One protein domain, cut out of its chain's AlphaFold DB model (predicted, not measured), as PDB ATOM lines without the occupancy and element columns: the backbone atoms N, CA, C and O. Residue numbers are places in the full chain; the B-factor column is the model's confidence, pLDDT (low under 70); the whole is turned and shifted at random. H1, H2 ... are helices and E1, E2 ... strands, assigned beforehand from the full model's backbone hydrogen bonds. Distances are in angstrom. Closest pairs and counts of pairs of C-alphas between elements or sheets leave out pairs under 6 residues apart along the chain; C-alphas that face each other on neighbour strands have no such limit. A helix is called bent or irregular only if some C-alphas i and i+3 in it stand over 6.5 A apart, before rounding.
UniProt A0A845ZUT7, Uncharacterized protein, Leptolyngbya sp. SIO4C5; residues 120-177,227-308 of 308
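This is residues 120 to 177 and 227 to 308 of the 308 residues of an uncharacterized protein of Leptolyngbya sp. SIO4C5 (UniProt A0A845ZUT7). This is a model of two lobes: a small sandwich of strands, the sheet E5 E4 E7 partly face to face with the two-stranded sheet E1 E6, and at its far end a cluster of five helices, H1 to H5. From the sandwich the hairpin of E2 and E3 sticks out as an arm with residues 127 to 138. The printed part has 140 residues, with named elements in the order E1 E2 E3 E4 H1 H2 H3 H4 H5 E5 E6 E7. The three sheets, E5 E4 E7, E1 E6 and E2 E3, are antiparallel, and the class is mixed, helices and strands. The whole is loose, with a radius of gyration of the C-alphas of 18.4 A, and flat, spanning 53 by 46 by 24 A.

Find C-alpha 120 at (9.373, 134.278, 25.177); there E1 begins, residues 120 to 124. After a break of 1 residue it runs on, at 6 degrees, into E2, residues 126 to 131. A tight link leads to E3, residues 134 to 139, and another to E4, residues 144 to 150, 18.8 A long. H1, residues 153 to 159, begins at C-alpha 153, (0.470, 115.860, 31.210). Then come H2, residues 162 to 173, 16.5 A long; H3, residues 227 to 240, 20.1 A; H4, residues 243 to 252; and H5, residues 254 to 264, 15.1 A. H5 is irregular, only just: C-alphas 256 and 259 are 6.8 A apart. E5, residues 271 to 278, is 19.8 A long and bends by 62 degrees at residue 274. E6, residues 284 to 290, is 20.5 A long, and E7, residues 300 to 306, 20.2 A, ends at C-alpha 306, (25.141, 120.935, 24.320).

Begin at the sheet E5 E4 E7, strongly twisted, with E4 as its inner strand. E4 and E7 are antiparallel at 155 degrees; look for N 146 and O 304, 2.8 A apart. E5 and E4 are antiparallel at 153 degrees, with N 145 and O 277 at 2.8 A. This sheet and the sheet E1 E6 form a sandwich, two sheets face to face, 8.9 A centre to centre where they face each other, their strands at 44 degrees. In the second sheet E1 and E6 are antiparallel, with N 121 and O 287 at 2.9 A. The closest C-alphas of E5 and E6 are those of Ala 277 and Thr 287, 6.0 A apart. In the hairpin of E2 and E3, N 129 and O 136 are 2.9 A apart. The five helices are not on the sheet E5 E4 E7. H1 touches H4 at a shallow tilt of 17 degrees, opposite ways, closest at the C-alphas of Tyr 154 and Ile 251, 5.6 A. H3 and H4 form a helical hairpin at 16 degrees, with the C-alphas of Ala 238 and Phe 246 closest at 6.4 A. H2 touches H3 with residues 169 to 173 alone, at a steep tilt of 51 degrees; the closest C-alphas are those of Arg 169 and Ala 238, 5.8 A apart. H5 only just touches H2, with 3 pairs of C-alphas within 8 A, closest at Leu 168 and Ile 260, 7.8 A. In H2, H3 and H4 every O i to N i+4 pair is within hydrogen-bond range; in H5 it is 5 of 7, and in H1 1 of 3, beside 2 of 4 O i to N i+3 pairs.

The two C-alphas farthest apart are those of Asn 242 and Asp 281, at 52.8 A. Residues 178 to 226 are not printed, and C-alphas 177 and 227 are 19.6 A apart across this cut, which lies in the link from H2 to H3. Of the links printed whole, H5 to E5 and E6 to E7 are short, the others are tight, and none is long. The mean pLDDT of the printed part is 87.8; residues 227 to 232, 295 to 297 and 308 are under 70.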
ATOM      1  N   PHE A 120       8.020 133.851  24.846       91.69
ATOM      2  CA  PHE A 120       9.373 134.278  25.177       91.69
ATOM      3  C   PHE A 120       9.956 133.401  26.276       91.69
ATOM      4  O   PHE A 120       9.401 133.297  27.370       91.69
ATOM      5  N   VAL A 121      11.095 132.787  25.981       92.38
ATOM      6  CA  VAL A 121      11.830 131.934  26.910       92.38
ATOM      7  C   VAL A 121      13.123 132.632  27.275       92.38
ATOM      8  O   VAL A 121      13.877 133.049  26.397       92.38
ATOM      9  N   ARG A 122      13.393 132.730  28.577       95.12
ATOM     10  CA  ARG A 122      14.652 133.235  29.125       95.12
ATOM     11  C   ARG A 122      15.130 132.326  30.247       95.12
ATOM     12  O   ARG A 122      14.309 131.820  31.009       95.12
ATOM     13  N   GLY A 123      16.438 132.161  30.375       93.44
ATOM     14  CA  GLY A 123      17.027 131.358  31.442       93.44
ATOM     15  C   GLY A 123      18.524 131.594  31.591       93.44
ATOM     16  O   GLY A 123      19.112 132.374  30.843       93.44
ATOM     17  N   LYS A 124      19.123 130.918  32.573       95.31
ATOM     18  CA  LYS A 124      20.571 130.846  32.784       95.31
ATOM     19  C   LYS A 124      20.987 129.385  32.873       95.31
ATOM     20  O   LYS A 124      20.333 128.610  33.567       95.31
ATOM     21  N   LEU A 125      22.050 129.025  32.169       94.19
ATOM     22  CA  LEU A 125      22.673 127.714  32.240       94.19
ATOM     23  C   LEU A 125      23.860 127.785  33.197       94.19
ATOM     24  O   LEU A 125      24.839 128.485  32.931       94.19
ATOM     25  N   LEU A 126      23.745 127.062  34.308       93.38
ATOM     26  CA  LEU A 126      24.762 126.978  35.348       93.38
ATOM     27  C   LEU A 126      25.219 125.525  35.494       93.38
ATOM     28  O   LEU A 126      24.410 124.601  35.395       93.38
ATOM     29  N   GLN A 127      26.506 125.334  35.749       89.69
ATOM     30  CA  GLN A 127      27.111 124.054  36.079       89.69
ATOM     31  C   GLN A 127      27.618 124.102  37.517       89.69
ATOM     32  O   GLN A 127      28.362 125.008  37.891       89.69
ATOM     33  N   LYS A 128      27.248 123.098  38.314       90.75
ATOM     34  CA  LYS A 128      27.811 122.907  39.650       90.75
ATOM     35  C   LYS A 128      29.241 122.406  39.531       90.75
ATOM     36  O   LYS A 128      29.485 121.370  38.915       90.75
ATOM     37  N   THR A 129      30.171 123.142  40.123       87.38
ATOM     38  CA  THR A 129      31.587 122.776  40.210       87.38
ATOM     39  C   THR A 129      31.996 122.697  41.669       87.38
ATOM     40  O   THR A 129      31.604 123.550  42.463       87.38
ATOM     41  N   GLN A 130      32.766 121.674  42.027       87.94
ATOM     42  CA  GLN A 130      33.342 121.566  43.364       87.94
ATOM     43  C   GLN A 130      34.569 122.474  43.451       87.94
ATOM     44  O   GLN A 130      35.467 122.395  42.612       87.94
ATOM     45  N   VAL A 131      34.586 123.355  44.445       81.69
ATOM     46  CA  VAL A 131      35.733 124.193  44.799       81.69
ATOM     47  C   VAL A 131      36.008 123.940  46.280       81.69
ATOM     48  O   VAL A 131      35.306 124.461  47.145       81.69
ATOM     49  N   GLY A 132      36.989 123.079  46.570       85.19
ATOM     50  CA  GLY A 132      37.163 122.511  47.911       85.19
ATOM     51  C   GLY A 132      35.952 121.660  48.308       85.19
ATOM     52  O   GLY A 132      35.460 120.886  47.491       85.19
ATOM     53  N   ASP A 133      35.439 121.867  49.522       85.62
ATOM     54  CA  ASP A 133      34.245 121.177  50.048       85.62
ATOM     55  C   ASP A 133      32.918 121.861  49.662       85.62
ATOM     56  O   ASP A 133      31.843 121.482  50.134       85.62
ATOM     57  N   SER A 134      32.971 122.910  48.833       78.25
ATOM     58  CA  SER A 134      31.805 123.717  48.466       78.25
ATOM     59  C   SER A 134      31.434 123.567  46.991       78.25
ATOM     60  O   SER A 134      32.260 123.717  46.092       78.25
ATOM     61  N   SER A 135      30.141 123.353  46.734       84.06
ATOM     62  CA  SER A 135      29.574 123.369  45.384       84.06
ATOM     63  C   SER A 135      29.262 124.805  44.963       84.06
ATOM     64  O   SER A 135      28.355 125.426  45.513       84.06
ATOM     65  N   VAL A 136      29.954 125.302  43.938       90.81
ATOM     66  CA  VAL A 136      29.753 126.636  43.356       90.81
ATOM     67  C   VAL A 136      29.130 126.517  41.965       90.81
ATOM     68  O   VAL A 136      29.622 125.770  41.114       90.81
ATOM     69  N   ASP A 137      28.066 127.283  41.718       91.75
ATOM     70  CA  ASP A 137      27.421 127.393  40.408       91.75
ATOM     71  C   ASP A 137      28.238 128.311  39.483       91.75
ATOM     72  O   ASP A 137      28.429 129.494  39.773       91.75
ATOM     73  N   ARG A 138      28.696 127.789  38.340       90.50
ATOM     74  CA  ARG A 138      29.422 128.549  37.309       90.50
ATOM     75  C   ARG A 138      28.602 128.680  36.024       90.50
ATOM     76  O   ARG A 138      27.965 127.706  35.624       90.50
ATOM     77  N   PRO A 139      28.608 129.845  35.351       93.88
ATOM     78  CA  PRO A 139      27.918 130.005  34.078       93.88
ATOM     79  C   PRO A 139      28.569 129.161  32.982       93.88
ATOM     80  O   PRO A 139      29.793 129.056  32.907       93.88
ATOM     81  N   VAL A 140      27.741 128.580  32.114       93.00
ATOM     82  CA  VAL A 140      28.208 127.850  30.931       93.00
ATOM     83  C   VAL A 140      28.073 128.750  29.706       93.00
ATOM     84  O   VAL A 140      26.965 128.981  29.215       93.00
ATOM     85  N   CYS A 141      29.200 129.250  29.207       92.81
ATOM     86  CA  CYS A 141      29.255 130.178  28.076       92.81
ATOM     87  C   CYS A 141      29.207 129.441  26.727       92.81
ATOM     88  O   CYS A 141      29.680 128.310  26.617       92.81
ATOM     89  N   ASN A 142      28.653 130.086  25.693       92.44
ATOM     90  CA  ASN A 142      28.595 129.596  24.305       92.44
ATOM     91  C   ASN A 142      27.959 128.195  24.111       92.44
ATOM     92  O   ASN A 142      28.074 127.577  23.050       92.44
ATOM     93  N   ALA A 143      27.220 127.686  25.092       93.81
ATOM     94  CA  ALA A 143      26.485 126.438  24.956       93.81
ATOM     95  C   ALA A 143      25.253 126.625  24.065       93.81
ATOM     96  O   ALA A 143      24.597 127.669  24.076       93.81
ATOM     97  N   THR A 144      24.908 125.584  23.313       96.38
ATOM     98  CA  THR A 144      23.639 125.516  22.587       96.38
ATOM     99  C   THR A 144      22.571 124.936  23.504       96.38
ATOM    100  O   THR A 144      22.662 123.784  23.927       96.38
ATOM    101  N   VAL A 145      21.540 125.722  23.789       95.94
ATOM    102  CA  VAL A 145      20.337 125.307  24.508       95.94
ATOM    103  C   VAL A 145      19.251 124.975  23.492       95.94
ATOM    104  O   VAL A 145      18.754 125.845  22.778       95.94
ATOM    105  N   GLU A 146      18.873 123.706  23.434       95.62
ATOM    106  CA  GLU A 146      17.734 123.206  22.674       95.62
ATOM    107  C   GLU A 146      16.484 123.248  23.557       95.62
ATOM    108  O   GLU A 146      16.458 122.678  24.651       95.62
ATOM    109  N   VAL A 147      15.449 123.933  23.076       93.50
ATOM    110  CA  VAL A 147      14.158 124.071  23.752       93.50
ATOM    111  C   VAL A 147      13.159 123.142  23.078       93.50
ATOM    112  O   VAL A 147      12.856 123.296  21.890       93.50
ATOM    113  N   TYR A 148      12.635 122.191  23.843       90.19
ATOM    114  CA  TYR A 148      11.629 121.235  23.403       90.19
ATOM    115  C   TYR A 148      10.276 121.549  24.038       90.19
ATOM    116  O   TYR A 148      10.199 121.751  25.245       90.19
ATOM    117  N   GLU A 149       9.215 121.550  23.237       88.44
ATOM    118  CA  GLU A 149       7.835 121.490  23.724       88.44
ATOM    119  C   GLU A 149       7.469 120.027  23.992       88.44
ATOM    120  O   GLU A 149       7.753 119.147  23.170       88.44
ATOM    121  N   VAL A 150       6.866 119.786  25.155       86.62
ATOM    122  CA  VAL A 150       6.440 118.475  25.651       86.62
ATOM    123  C   VAL A 150       4.915 118.412  25.675       86.62
ATOM    124  O   VAL A 150       4.245 119.420  25.912       86.62
ATOM    125  N   ASP A 151       4.355 117.225  25.438       84.06
ATOM    126  CA  ASP A 151       2.913 117.010  25.558       84.06
ATOM    127  C   ASP A 151       2.398 117.347  26.971       84.06
ATOM    128  O   ASP A 151       2.949 116.839  27.954       84.06
ATOM    129  N   PRO A 152       1.303 118.125  27.098       83.44
ATOM    130  CA  PRO A 152       0.733 118.444  28.397       83.44
ATOM    131  C   PRO A 152       0.273 117.194  29.144       83.44
ATOM    132  O   PRO A 152      -0.490 116.376  28.615       83.44
ATOM    133  N   ILE A 153       0.681 117.074  30.406       84.62
ATOM    134  CA  ILE A 153       0.470 115.860  31.210       84.62
ATOM    135  C   ILE A 153      -1.020 115.524  31.359       84.62
ATOM    136  O   ILE A 153      -1.394 114.356  31.247       84.62
ATOM    137  N   TYR A 154      -1.892 116.533  31.495       86.19
ATOM    138  CA  TYR A 154      -3.347 116.342  31.589       86.19
ATOM    139  C   TYR A 154      -3.967 115.669  30.353       86.19
ATOM    140  O   TYR A 154      -5.078 115.155  30.421       86.19
ATOM    141  N   ARG A 155      -3.264 115.646  29.213       86.94
ATOM    142  CA  ARG A 155      -3.686 114.934  27.992       86.94
ATOM    143  C   ARG A 155      -3.056 113.572  27.844       86.94
ATOM    144  O   ARG A 155      -3.639 112.703  27.196       86.94
ATOM    145  N   VAL A 156      -1.859 113.410  28.393       88.81
ATOM    146  CA  VAL A 156      -1.152 112.136  28.383       88.81
ATOM    147  C   VAL A 156      -1.848 111.172  29.336       88.81
ATOM    148  O   VAL A 156      -2.194 110.076  28.905       88.81
ATOM    149  N   ILE A 157      -2.160 111.594  30.572       91.25
ATOM    150  CA  ILE A 157      -2.766 110.729  31.599       91.25
ATOM    151  C   ILE A 157      -4.034 110.011  31.099       91.25
ATOM    152  O   ILE A 157      -4.075 108.789  31.222       91.25
ATOM    153  N   PRO A 158      -5.038 110.667  30.478       91.88
ATOM    154  CA  PRO A 158      -6.221 109.979  29.953       91.88
ATOM    155  C   PRO A 158      -5.936 108.910  28.889       91.88
ATOM    156  O   PRO A 158      -6.734 107.997  28.714       91.88
ATOM    157  N   ARG A 159      -4.808 109.005  28.173       91.88
ATOM    158  CA  ARG A 159      -4.420 108.064  27.107       91.88
ATOM    159  C   ARG A 159      -3.538 106.923  27.602       91.88
ATOM    160  O   ARG A 159      -3.292 105.982  26.848       91.88
ATOM    161  N   LEU A 160      -3.028 107.005  28.831       93.19
ATOM    162  CA  LEU A 160      -2.192 105.950  29.389       93.19
ATOM    163  C   LEU A 160      -3.016 104.664  29.561       93.19
ATOM    164  O   LEU A 160      -4.139 104.736  30.069       93.19
ATOM    165  N   PRO A 161      -2.480 103.489  29.186       95.25
ATOM    166  CA  PRO A 161      -3.099 102.211  29.521       95.25
ATOM    167  C   PRO A 161      -3.236 102.043  31.037       95.25
ATOM    168  O   PRO A 161      -2.366 102.501  31.780       95.25
ATOM    169  N   ASP A 162      -4.265 101.328  31.496       96.00
ATOM    170  CA  ASP A 162      -4.505 101.092  32.930       96.00
ATOM    171  C   ASP A 162      -3.299 100.452  33.628       96.00
ATOM    172  O   ASP A 162      -2.935 100.860  34.722       96.00
ATOM    173  N   VAL A 163      -2.577  99.556  32.946       95.25
ATOM    174  CA  VAL A 163      -1.327  98.959  33.452       95.25
ATOM    175  C   VAL A 163      -0.288 100.020  33.843       95.25
ATOM    176  O   VAL A 163       0.477  99.827  34.781       95.25
ATOM    177  N   ILE A 164      -0.231 101.145  33.130       94.44
ATOM    178  CA  ILE A 164       0.692 102.241  33.453       94.44
ATOM    179  C   ILE A 164       0.162 103.082  34.613       94.44
ATOM    180  O   ILE A 164       0.958 103.538  35.427       94.44
ATOM    181  N   ILE A 165      -1.157 103.258  34.714       95.06
ATOM    182  CA  ILE A 165      -1.786 103.916  35.866       95.06
ATOM    183  C   ILE A 165      -1.512 103.125  37.150       95.06
ATOM    184  O   ILE A 165      -1.133 103.715  38.158       95.06
ATOM    185  N   GLU A 166      -1.610 101.797  37.097       95.00
ATOM    186  CA  GLU A 166      -1.273 100.920  38.223       95.00
ATOM    187  C   GLU A 166       0.227 100.955  38.548       95.00
ATOM    188  O   GLU A 166       0.597 101.143  39.697       95.00
ATOM    189  N   ARG A 167       1.122 100.941  37.549       92.25
ATOM    190  CA  ARG A 167       2.562 101.125  37.823       92.25
ATOM    191  C   ARG A 167       2.894 102.486  38.442       92.25
ATOM    192  O   ARG A 167       3.822 102.585  39.236       92.25
ATOM    193  N   LEU A 168       2.181 103.548  38.062       91.88
ATOM    194  CA  LEU A 168       2.319 104.855  38.713       91.88
ATOM    195  C   LEU A 168       1.862 104.795  40.168       91.88
ATOM    196  O   LEU A 168       2.513 105.400  41.016       91.88
ATOM    197  N   ARG A 169       0.777 104.063  40.452       93.56
ATOM    198  CA  ARG A 169       0.319 103.800  41.818       93.56
ATOM    199  C   ARG A 169       1.427 103.125  42.620       93.56
ATOM    200  O   ARG A 169       1.776 103.641  43.673       93.56
ATOM    201  N   ASP A 170       2.023 102.063  42.086       92.69
ATOM    202  CA  ASP A 170       3.109 101.340  42.754       92.69
ATOM    203  C   ASP A 170       4.289 102.264  43.071       92.69
ATOM    204  O   ASP A 170       4.728 102.314  44.211       92.69
ATOM    205  N   ILE A 171       4.741 103.078  42.111       90.38
ATOM    206  CA  ILE A 171       5.857 104.020  42.316       90.38
ATOM    207  C   ILE A 171       5.524 105.111  43.349       90.38
ATOM    208  O   ILE A 171       6.413 105.597  44.042       90.38
ATOM    209  N   ILE A 172       4.265 105.542  43.444       89.69
ATOM    210  CA  ILE A 172       3.840 106.526  44.451       89.69
ATOM    211  C   ILE A 172       3.812 105.896  45.849       89.69
ATOM    212  O   ILE A 172       4.163 106.559  46.823       89.69
ATOM    213  N   LEU A 173       3.384 104.636  45.953       89.81
ATOM    214  CA  LEU A 173       3.277 103.918  47.222       89.81
ATOM    215  C   LEU A 173       4.623 103.392  47.725       89.81
ATOM    216  O   LEU A 173       4.851 103.380  48.934       89.81
ATOM    217  N   ASP A 174       5.477 102.969  46.801       88.56
ATOM    218  CA  ASP A 174       6.797 102.401  47.036       88.56
ATOM    219  C   ASP A 174       7.791 103.001  46.023       88.56
ATOM    220  O   ASP A 174       8.058 102.426  44.959       88.56
ATOM    221  N   PRO A 175       8.289 104.227  46.283       82.88
ATOM    222  CA  PRO A 175       9.195 104.895  45.368       82.88
ATOM    223  C   PRO A 175      10.510 104.115  45.287       82.88
ATOM    224  O   PRO A 175      11.159 103.897  46.313       82.88
ATOM    225  N   PRO A 176      10.958 103.731  44.079       78.19
ATOM    226  CA  PRO A 176      12.219 103.029  43.937       78.19
ATOM    227  C   PRO A 176      13.352 103.927  44.438       78.19
ATOM    228  O   PRO A 176      13.373 105.135  44.176       78.19
ATOM    229  N   ILE A 177      14.297 103.318  45.154       72.25
ATOM    230  CA  ILE A 177      15.473 104.007  45.685       72.25
ATOM    231  C   ILE A 177      16.180 104.685  44.502       72.25
ATOM    232  O   ILE A 177      16.508 103.997  43.525       72.25
ATOM    233  N   LEU A 227       3.926 120.713  50.513       59.38
ATOM    234  CA  LEU A 227       4.291 119.621  49.608       59.38
ATOM    235  C   LEU A 227       4.265 118.261  50.326       59.38
ATOM    236  O   LEU A 227       3.811 117.268  49.754       59.38
ATOM    237  N   SER A 228       4.684 118.213  51.595       62.66
ATOM    238  CA  SER A 228       4.648 116.999  52.422       62.66
ATOM    239  C   SER A 228       3.218 116.536  52.726       62.66
ATOM    240  O   SER A 228       2.934 115.338  52.662       62.66
ATOM    241  N   SER A 229       2.294 117.457  53.028       63.59
ATOM    242  CA  SER A 229       0.888 117.116  53.295       63.59
ATOM    243  C   SER A 229       0.152 116.683  52.021       63.59
ATOM    244  O   SER A 229      -0.600 115.706  52.040       63.59
ATOM    245  N   THR A 230       0.446 117.323  50.885       66.31
ATOM    246  CA  THR A 230      -0.142 116.983  49.579       66.31
ATOM    247  C   THR A 230       0.361 115.627  49.067       66.31
ATOM    248  O   THR A 230      -0.422 114.817  48.572       66.31
ATOM    249  N   THR A 231       1.646 115.316  49.268       68.44
ATOM    250  CA  THR A 231       2.230 114.001  48.936       68.44
ATOM    251  C   THR A 231       1.639 112.880  49.801       68.44
ATOM    252  O   THR A 231       1.364 111.780  49.311       68.44
ATOM    253  N   SER A 232       1.371 113.168  51.080       68.88
ATOM    254  CA  SER A 232       0.725 112.221  52.000       68.88
ATOM    255  C   SER A 232      -0.720 111.917  51.583       68.88
ATOM    256  O   SER A 232      -1.139 110.760  51.594       68.88
ATOM    257  N   ASN A 233      -1.468 112.936  51.141       83.50
ATOM    258  CA  ASN A 233      -2.828 112.773  50.621       83.50
ATOM    259  C   ASN A 233      -2.846 111.971  49.305       83.50
ATOM    260  O   ASN A 233      -3.639 111.046  49.152       83.50
ATOM    261  N   LEU A 234      -1.910 112.247  48.390       86.25
ATOM    262  CA  LEU A 234      -1.775 111.489  47.143       86.25
ATOM    263  C   LEU A 234      -1.516 109.997  47.407       86.25
ATOM    264  O   LEU A 234      -2.135 109.143  46.776       86.25
ATOM    265  N   SER A 235      -0.654 109.687  48.377       87.19
ATOM    266  CA  SER A 235      -0.351 108.308  48.778       87.19
ATOM    267  C   SER A 235      -1.559 107.606  49.402       87.19
ATOM    268  O   SER A 235      -1.778 106.420  49.169       87.19
ATOM    269  N   LEU A 236      -2.376 108.323  50.179       89.69
ATOM    270  CA  LEU A 236      -3.620 107.783  50.727       89.69
ATOM    271  C   LEU A 236      -4.626 107.472  49.613       89.69
ATOM    272  O   LEU A 236      -5.148 106.361  49.556       89.69
ATOM    273  N   LEU A 237      -4.859 108.422  48.704       90.12
ATOM    274  CA  LEU A 237      -5.765 108.249  47.565       90.12
ATOM    275  C   LEU A 237      -5.303 107.119  46.637       90.12
ATOM    276  O   LEU A 237      -6.130 106.361  46.133       90.12
ATOM    277  N   ALA A 238      -3.991 106.951  46.464       90.25
ATOM    278  CA  ALA A 238      -3.408 105.831  45.734       90.25
ATOM    279  C   ALA A 238      -3.771 104.464  46.344       90.25
ATOM    280  O   ALA A 238      -3.946 103.509  45.594       90.25
ATOM    281  N   LYS A 239      -3.938 104.362  47.671       91.06
ATOM    282  CA  LYS A 239      -4.333 103.111  48.351       91.06
ATOM    283  C   LYS A 239      -5.836 102.843  48.315       91.06
ATOM    284  O   LYS A 239      -6.241 101.687  48.357       91.06
ATOM    285  N   THR A 240      -6.660 103.889  48.320       90.19
ATOM    286  CA  THR A 240      -8.103 103.769  48.598       90.19
ATOM    287  C   THR A 240      -8.991 103.831  47.359       90.19
ATOM    288  O   THR A 240     -10.154 103.440  47.431       90.19
ATOM    289  N   THR A 241      -8.475 104.313  46.228       92.56
ATOM    290  CA  THR A 241      -9.265 104.527  45.006       92.56
ATOM    291  C   THR A 241      -9.080 103.412  43.978       92.56
ATOM    292  O   THR A 241      -8.019 102.799  43.873       92.56
ATOM    293  N   ASN A 242     -10.111 103.162  43.165       94.00
ATOM    294  CA  ASN A 242      -9.985 102.277  41.999       94.00
ATOM    295  C   ASN A 242      -9.220 102.961  40.847       94.00
ATOM    296  O   ASN A 242      -8.982 104.164  40.883       94.00
ATOM    297  N   THR A 243      -8.825 102.217  39.809       93.69
ATOM    298  CA  THR A 243      -7.997 102.725  38.691       93.69
ATOM    299  C   THR A 243      -8.581 103.961  38.002       93.69
ATOM    300  O   THR A 243      -7.851 104.906  37.704       93.69
ATOM    301  N   LEU A 244      -9.898 103.990  37.774       92.94
ATOM    302  CA  LEU A 244     -10.566 105.105  37.100       92.94
ATOM    303  C   LEU A 244     -10.582 106.361  37.977       92.94
ATOM    304  O   LEU A 244     -10.263 107.449  37.502       92.94
ATOM    305  N   GLN A 245     -10.893 106.208  39.263       93.50
ATOM    306  CA  GLN A 245     -10.831 107.299  40.238       93.50
ATOM    307  C   GLN A 245      -9.396 107.797  40.428       93.50
ATOM    308  O   GLN A 245      -9.153 109.001  40.430       93.50
ATOM    309  N   PHE A 246      -8.430 106.883  40.508       94.81
ATOM    310  CA  PHE A 246      -7.023 107.229  40.663       94.81
ATOM    311  C   PHE A 246      -6.489 108.003  39.458       94.81
ATOM    312  O   PHE A 246      -5.743 108.964  39.618       94.81
ATOM    313  N   ARG A 247      -6.930 107.660  38.242       94.94
ATOM    314  CA  ARG A 247      -6.614 108.433  37.035       94.94
ATOM    315  C   ARG A 247      -7.051 109.895  37.164       94.94
ATOM    316  O   ARG A 247      -6.283 110.772  36.777       94.94
ATOM    317  N   GLN A 248      -8.233 110.158  37.722       93.12
ATOM    318  CA  GLN A 248      -8.684 111.528  37.977       93.12
ATOM    319  C   GLN A 248      -7.821 112.213  39.043       93.12
ATOM    320  O   GLN A 248      -7.366 113.330  38.825       93.12
ATOM    321  N   VAL A 249      -7.480 111.510  40.130       92.56
ATOM    322  CA  VAL A 249      -6.563 112.023  41.165       92.56
ATOM    323  C   VAL A 249      -5.216 112.447  40.568       92.56
ATOM    324  O   VAL A 249      -4.689 113.498  40.933       92.56
ATOM    325  N   LEU A 250      -4.660 111.676  39.626       92.75
ATOM    326  CA  LEU A 250      -3.417 112.036  38.935       92.75
ATOM    327  C   LEU A 250      -3.572 113.312  38.088       92.75
ATOM    328  O   LEU A 250      -2.645 114.119  38.037       92.75
ATOM    329  N   ILE A 251      -4.727 113.501  37.436       90.88
ATOM    330  CA  ILE A 251      -5.043 114.713  36.659       90.88
ATOM    331  C   ILE A 251      -5.174 115.930  37.577       90.88
ATOM    332  O   ILE A 251      -4.718 117.008  37.217       90.88
ATOM    333  N   ASP A 252      -5.726 115.758  38.774       90.06
ATOM    334  CA  ASP A 252      -5.899 116.854  39.730       90.06
ATOM    335  C   ASP A 252      -4.576 117.229  40.435       90.06
ATOM    336  O   ASP A 252      -4.448 118.316  40.994       90.06
ATOM    337  N   ASN A 253      -3.556 116.359  40.369       89.81
ATOM    338  CA  ASN A 253      -2.265 116.515  41.053       89.81
ATOM    339  C   ASN A 253      -1.055 116.510  40.090       89.81
ATOM    340  O   ASN A 253       0.006 115.965  40.408       89.81
ATOM    341  N   LEU A 254      -1.174 117.146  38.915       86.81
ATOM    342  CA  LEU A 254      -0.162 117.087  37.839       86.81
ATOM    343  C   LEU A 254       1.271 117.417  38.285       86.81
ATOM    344  O   LEU A 254       2.218 116.810  37.785       86.81
ATOM    345  N   GLN A 255       1.445 118.370  39.207       83.75
ATOM    346  CA  GLN A 255       2.770 118.834  39.643       83.75
ATOM    347  C   GLN A 255       3.572 117.738  40.358       83.75
ATOM    348  O   GLN A 255       4.782 117.641  40.162       83.75
ATOM    349  N   LEU A 256       2.899 116.882  41.133       85.25
ATOM    350  CA  LEU A 256       3.533 115.764  41.839       85.25
ATOM    351  C   LEU A 256       3.834 114.596  40.894       85.25
ATOM    352  O   LEU A 256       4.850 113.917  41.026       85.25
ATOM    353  N   VAL A 257       2.965 114.384  39.905       87.06
ATOM    354  CA  VAL A 257       3.060 113.254  38.972       87.06
ATOM    355  C   VAL A 257       4.085 113.519  37.861       87.06
ATOM    356  O   VAL A 257       4.728 112.589  37.369       87.06
ATOM    357  N   ARG A 258       4.292 114.789  37.486       84.50
ATOM    358  CA  ARG A 258       5.243 115.228  36.452       84.50
ATOM    359  C   ARG A 258       6.641 114.607  36.564       84.50
ATOM    360  O   ARG A 258       7.051 113.969  35.595       84.50
ATOM    361  N   PRO A 259       7.388 114.757  37.676       84.31
ATOM    362  CA  PRO A 259       8.744 114.216  37.770       84.31
ATOM    363  C   PRO A 259       8.778 112.688  37.617       84.31
ATOM    364  O   PRO A 259       9.674 112.160  36.959       84.31
ATOM    365  N   ILE A 260       7.772 111.986  38.148       88.00
ATOM    366  CA  ILE A 260       7.652 110.525  38.064       88.00
ATOM    367  C   ILE A 260       7.438 110.097  36.606       88.00
ATOM    368  O   ILE A 260       8.170 109.257  36.081       88.00
ATOM    369  N   LEU A 261       6.472 110.715  35.922       87.81
ATOM    370  CA  LEU A 261       6.169 110.435  34.519       87.81
ATOM    371  C   LEU A 261       7.358 110.726  33.595       87.81
ATOM    372  O   LEU A 261       7.680 109.898  32.741       87.81
ATOM    373  N   CYS A 262       8.045 111.855  33.788       80.62
ATOM    374  CA  CYS A 262       9.223 112.209  32.996       80.62
ATOM    375  C   CYS A 262      10.395 111.234  33.205       80.62
ATOM    376  O   CYS A 262      11.138 110.973  32.261       80.62
ATOM    377  N   ARG A 263      10.569 110.691  34.418       84.62
ATOM    378  CA  ARG A 263      11.671 109.777  34.760       84.62
ATOM    379  C   ARG A 263      11.414 108.341  34.306       84.62
ATOM    380  O   ARG A 263      12.294 107.742  33.696       84.62
ATOM    381  N   TYR A 264      10.235 107.793  34.602       88.06
ATOM    382  CA  TYR A 264       9.942 106.363  34.415       88.06
ATOM    383  C   TYR A 264       9.172 106.050  33.132       88.06
ATOM    384  O   TYR A 264       9.244 104.935  32.617       88.06
ATOM    385  N   PHE A 265       8.453 107.028  32.581       89.06
ATOM    386  CA  PHE A 265       7.560 106.830  31.440       89.06
ATOM    387  C   PHE A 265       7.803 107.820  30.281       89.06
ATOM    388  O   PHE A 265       6.835 108.243  29.643       89.06
ATOM    389  N   PRO A 266       9.064 108.151  29.915       85.56
ATOM    390  CA  PRO A 266       9.350 109.186  28.916       85.56
ATOM    391  C   PRO A 266       8.783 108.860  27.528       85.56
ATOM    392  O   PRO A 266       8.424 109.763  26.782       85.56
ATOM    393  N   ARG A 267       8.627 107.573  27.190       88.31
ATOM    394  CA  ARG A 267       8.103 107.117  25.888       88.31
ATOM    395  C   ARG A 267       6.664 107.551  25.582       88.31
ATOM    396  O   ARG A 267       6.244 107.453  24.435       88.31
ATOM    397  N   TYR A 268       5.897 107.961  26.594       87.56
ATOM    398  CA  TYR A 268       4.513 108.423  26.425       87.56
ATOM    399  C   TYR A 268       4.412 109.924  26.137       87.56
ATOM    400  O   TYR A 268       3.314 110.425  25.907       87.56
ATOM    401  N   PHE A 269       5.546 110.622  26.134       85.00
ATOM    402  CA  PHE A 269       5.643 112.037  25.821       85.00
ATOM    403  C   PHE A 269       6.376 112.211  24.499       85.00
ATOM    404  O   PHE A 269       7.441 111.630  24.284       85.00
ATOM    405  N   SER A 270       5.829 113.039  23.614       83.81
ATOM    406  CA  SER A 270       6.581 113.517  22.463       83.81
ATOM    407  C   SER A 270       7.435 114.725  22.850       83.81
ATOM    408  O   SER A 270       7.047 115.557  23.671       83.81
ATOM    409  N   LEU A 271       8.628 114.802  22.258       85.38
ATOM    410  CA  LEU A 271       9.519 115.953  22.358       85.38
ATOM    411  C   LEU A 271       9.597 116.613  20.987       85.38
ATOM    412  O   LEU A 271      10.083 116.012  20.026       85.38
ATOM    413  N   LYS A 272       9.152 117.865  20.891       87.50
ATOM    414  CA  LYS A 272       9.266 118.655  19.664       87.50
ATOM    415  C   LYS A 272      10.264 119.780  19.872       87.50
ATOM    416  O   LYS A 272      10.019 120.663  20.679       87.50
ATOM    417  N   LEU A 273      11.365 119.781  19.121       90.44
ATOM    418  CA  LEU A 273      12.282 120.923  19.106       90.44
ATOM    419  C   LEU A 273      11.542 122.150  18.553       90.44
ATOM    420  O   LEU A 273      11.043 122.103  17.425       90.44
ATOM    421  N   VAL A 274      11.462 123.217  19.347       90.56
ATOM    422  CA  VAL A 274      10.737 124.453  19.001       90.56
ATOM    423  C   VAL A 274      11.642 125.668  18.870       90.56
ATOM    424  O   VAL A 274      11.293 126.599  18.147       90.56
ATOM    425  N   ALA A 275      12.798 125.660  19.532       91.88
ATOM    426  CA  ALA A 275      13.799 126.706  19.402       91.88
ATOM    427  C   ALA A 275      15.186 126.215  19.818       91.88
ATOM    428  O   ALA A 275      15.338 125.251  20.568       91.88
ATOM    429  N   THR A 276      16.199 126.938  19.360       94.88
ATOM    430  CA  THR A 276      17.585 126.812  19.810       94.88
ATOM    431  C   THR A 276      18.100 128.190  20.195       94.88
ATOM    432  O   THR A 276      17.789 129.175  19.523       94.88
ATOM    433  N   ALA A 277      18.882 128.272  21.265       95.50
ATOM    434  CA  ALA A 277      19.506 129.502  21.735       95.50
ATOM    435  C   ALA A 277      20.974 129.249  22.083       95.50
ATOM    436  O   ALA A 277      21.332 128.145  22.485       95.50
ATOM    437  N   LYS A 278      21.816 130.271  21.950       96.25
ATOM    438  CA  LYS A 278      23.184 130.258  22.474       96.25
ATOM    439  C   LYS A 278      23.217 130.978  23.820       96.25
ATOM    440  O   LYS A 278      22.507 131.973  23.982       96.25
ATOM    441  N   THR A 279      24.000 130.469  24.767       96.12
ATOM    442  CA  THR A 279      24.267 131.182  26.019       96.12
ATOM    443  C   THR A 279      25.318 132.271  25.813       96.12
ATOM    444  O   THR A 279      26.259 132.091  25.039       96.12
ATOM    445  N   ASP A 280      25.141 133.398  26.498       94.00
ATOM    446  CA  ASP A 280      26.127 134.478  26.568       94.00
ATOM    447  C   ASP A 280      27.246 134.178  27.584       94.00
ATOM    448  O   ASP A 280      27.287 133.102  28.190       94.00
ATOM    449  N   ASP A 281      28.155 135.137  27.782       92.94
ATOM    450  CA  ASP A 281      29.291 135.034  28.714       92.94
ATOM    451  C   ASP A 281      28.868 134.894  30.186       92.94
ATOM    452  O   ASP A 281      29.652 134.482  31.038       92.94
ATOM    453  N   CYS A 282      27.610 135.210  30.498       92.94
ATOM    454  CA  CYS A 282      27.008 135.046  31.816       92.94
ATOM    455  C   CYS A 282      26.152 133.770  31.907       92.94
ATOM    456  O   CYS A 282      25.420 133.584  32.887       92.94
ATOM    457  N   GLY A 283      26.191 132.908  30.886       92.62
ATOM    458  CA  GLY A 283      25.370 131.705  30.783       92.62
ATOM    459  C   GLY A 283      23.888 131.985  30.510       92.62
ATOM    460  O   GLY A 283      23.078 131.059  30.549       92.62
ATOM    461  N   ALA A 284      23.488 133.234  30.262       96.50
ATOM    462  CA  ALA A 284      22.098 133.583  30.007       96.50
ATOM    463  C   ALA A 284      21.717 133.300  28.552       96.50
ATOM    464  O   ALA A 284      22.510 133.457  27.629       96.50
ATOM    465  N   PHE A 285      20.470 132.887  28.335       95.94
ATOM    466  CA  PHE A 285      19.920 132.681  27.002       95.94
ATOM    467  C   PHE A 285      18.508 133.250  26.912       95.94
ATOM    468  O   PHE A 285      17.760 133.309  27.895       95.94
ATOM    469  N   ARG A 286      18.135 133.651  25.698       96.06
ATOM    470  CA  ARG A 286      16.787 134.106  25.362       96.06
ATOM    471  C   ARG A 286      16.402 133.625  23.974       96.06
ATOM    472  O   ARG A 286      17.236 133.618  23.073       96.06
ATOM    473  N   THR A 287      15.148 133.235  23.798       94.88
ATOM    474  CA  THR A 287      14.613 132.855  22.490       94.88
ATOM    475  C   THR A 287      13.103 133.043  22.435       94.88
ATOM    476  O   THR A 287      12.434 133.175  23.462       94.88
ATOM    477  N   LEU A 288      12.574 133.082  21.218       92.06
ATOM    478  CA  LEU A 288      11.152 133.153  20.931       92.06
ATOM    479  C   LEU A 288      10.764 131.908  20.143       92.06
ATOM    480  O   LEU A 288      11.467 131.499  19.222       92.06
ATOM    481  N   PHE A 289       9.619 131.335  20.475       89.75
ATOM    482  CA  PHE A 289       8.999 130.296  19.663       89.75
ATOM    483  C   PHE A 289       7.491 130.493  19.670       89.75
ATOM    484  O   PHE A 289       6.950 131.150  20.555       89.75
ATOM    485  N   SER A 290       6.787 129.929  18.697       86.81
ATOM    486  CA  SER A 290       5.325 129.922  18.747       86.81
ATOM    487  C   SER A 290       4.833 128.596  19.311       86.81
ATOM    488  O   SER A 290       5.238 127.541  18.815       86.81
ATOM    489  N   ARG A 291       3.965 128.647  20.324       86.12
ATOM    490  CA  ARG A 291       3.332 127.467  20.934       86.12
ATOM    491  C   ARG A 291       2.330 126.800  19.993       86.12
ATOM    492  O   ARG A 291       1.815 127.430  19.068       86.12
ATOM    493  N   GLY A 292       2.022 125.532  20.253       84.06
ATOM    494  CA  GLY A 292       0.917 124.857  19.576       84.06
ATOM    495  C   GLY A 292      -0.448 125.436  19.971       84.06
ATOM    496  O   GLY A 292      -0.689 125.754  21.135       84.06
ATOM    497  N   CYS A 293      -1.384 125.514  19.022       84.12
ATOM    498  CA  CYS A 293      -2.736 126.047  19.277       84.12
ATOM    499  C   CYS A 293      -3.652 125.081  20.000       84.12
ATOM    500  O   CYS A 293      -4.681 125.455  20.554       84.12
ATOM    501  N   LYS A 294      -3.231 123.825  20.053       74.12
ATOM    502  CA  LYS A 294      -3.835 122.843  20.921       74.12
ATOM    503  C   LYS A 294      -3.228 122.919  22.314       74.12
ATOM    504  O   LYS A 294      -3.342 121.926  22.979       74.12
ATOM    505  N   ASN A 295      -2.583 123.967  22.810       66.12
ATOM    506  CA  ASN A 295      -2.192 124.014  24.224       66.12
ATOM    507  C   ASN A 295      -2.726 125.305  24.838       66.12
ATOM    508  O   ASN A 295      -2.252 126.380  24.485       66.12
ATOM    509  N   THR A 296      -3.773 125.207  25.657       59.69
ATOM    510  CA  THR A 296      -4.544 126.358  26.159       59.69
ATOM    511  C   THR A 296      -3.841 127.130  27.267       59.69
ATOM    512  O   THR A 296      -4.130 128.313  27.422       59.69
ATOM    513  N   ASP A 297      -2.876 126.509  27.947       64.69
ATOM    514  CA  ASP A 297      -2.247 127.073  29.138       64.69
ATOM    515  C   ASP A 297      -0.848 127.616  28.794       64.69
ATOM    516  O   ASP A 297      -0.666 128.417  27.870       64.69
ATOM    517  N   GLN A 298       0.161 127.140  29.516       73.06
ATOM    518  CA  GLN A 298       1.571 127.389  29.290       73.06
ATOM    519  C   GLN A 298       2.208 126.142  28.654       73.06
ATOM    520  O   GLN A 298       1.895 125.022  29.061       73.06
ATOM    521  N   PRO A 299       3.089 126.291  27.649       79.12
ATOM    522  CA  PRO A 299       3.792 125.147  27.084       79.12
ATOM    523  C   PRO A 299       4.701 124.505  28.134       79.12
ATOM    524  O   PRO A 299       5.507 125.185  28.770       79.12
ATOM    525  N   ASP A 300       4.595 123.185  28.280       83.88
ATOM    526  CA  ASP A 300       5.552 122.405  29.052       83.88
ATOM    527  C   ASP A 300       6.855 122.306  28.260       83.88
ATOM    528  O   ASP A 300       6.868 121.824  27.126       83.88
ATOM    529  N   LEU A 301       7.950 122.790  28.848       87.69
ATOM    530  CA  LEU A 301       9.251 122.838  28.189       87.69
ATOM    531  C   LEU A 301      10.242 121.852  28.804       87.69
ATOM    532  O   LEU A 301      10.286 121.662  30.020       87.69
ATOM    533  N   TYR A 302      11.073 121.274  27.943       88.25
ATOM    534  CA  TYR A 302      12.258 120.509  28.305       88.25
ATOM    535  C   TYR A 302      13.486 121.137  27.642       88.25
ATOM    536  O   TYR A 302      13.444 121.520  26.471       88.25
ATOM    537  N   PHE A 303      14.580 121.250  28.389       91.44
ATOM    538  CA  PHE A 303      15.800 121.910  27.940       91.44
ATOM    539  C   PHE A 303      16.934 120.900  27.846       91.44
ATOM    540  O   PHE A 303      17.181 120.152  28.790       91.44
ATOM    541  N   LYS A 304      17.653 120.913  26.723       91.06
ATOM    542  CA  LYS A 304      18.891 120.153  26.552       91.06
ATOM    543  C   LYS A 304      20.023 121.110  26.222       91.06
ATOM    544  O   LYS A 304      19.929 121.870  25.264       91.06
ATOM    545  N   ALA A 305      21.090 121.070  27.009       92.12
ATOM    546  CA  ALA A 305      22.299 121.831  26.732       92.12
ATOM    547  C   ALA A 305      23.322 120.951  26.007       92.12
ATOM    548  O   ALA A 305      23.503 119.780  26.349       92.12
ATOM    549  N   LYS A 306      23.993 121.523  25.010       91.44
ATOM    550  CA  LYS A 306      25.141 120.935  24.320       91.44
ATOM    551  C   LYS A 306      26.297 121.923  24.383       91.44
ATOM    552  O   LYS A 306      26.134 123.081  23.993       91.44
ATOM    553  N   LEU A 307      27.444 121.461  24.867       84.94
ATOM    554  CA  LEU A 307      28.695 122.198  24.739       84.94
ATOM    555  C   LEU A 307      29.097 122.199  23.258       84.94
ATOM    556  O   LEU A 307      28.946 121.178  22.583       84.94
ATOM    557  N   SER A 308      29.493 123.364  22.751       62.28
ATOM    558  CA  SER A 308      29.979 123.532  21.376       62.28
ATOM    559  C   SER A 308      31.474 123.339  21.279       62.28
ATOM    560  O   SER A 308      32.147 123.836  22.207       62.28
TER     561      SER A 308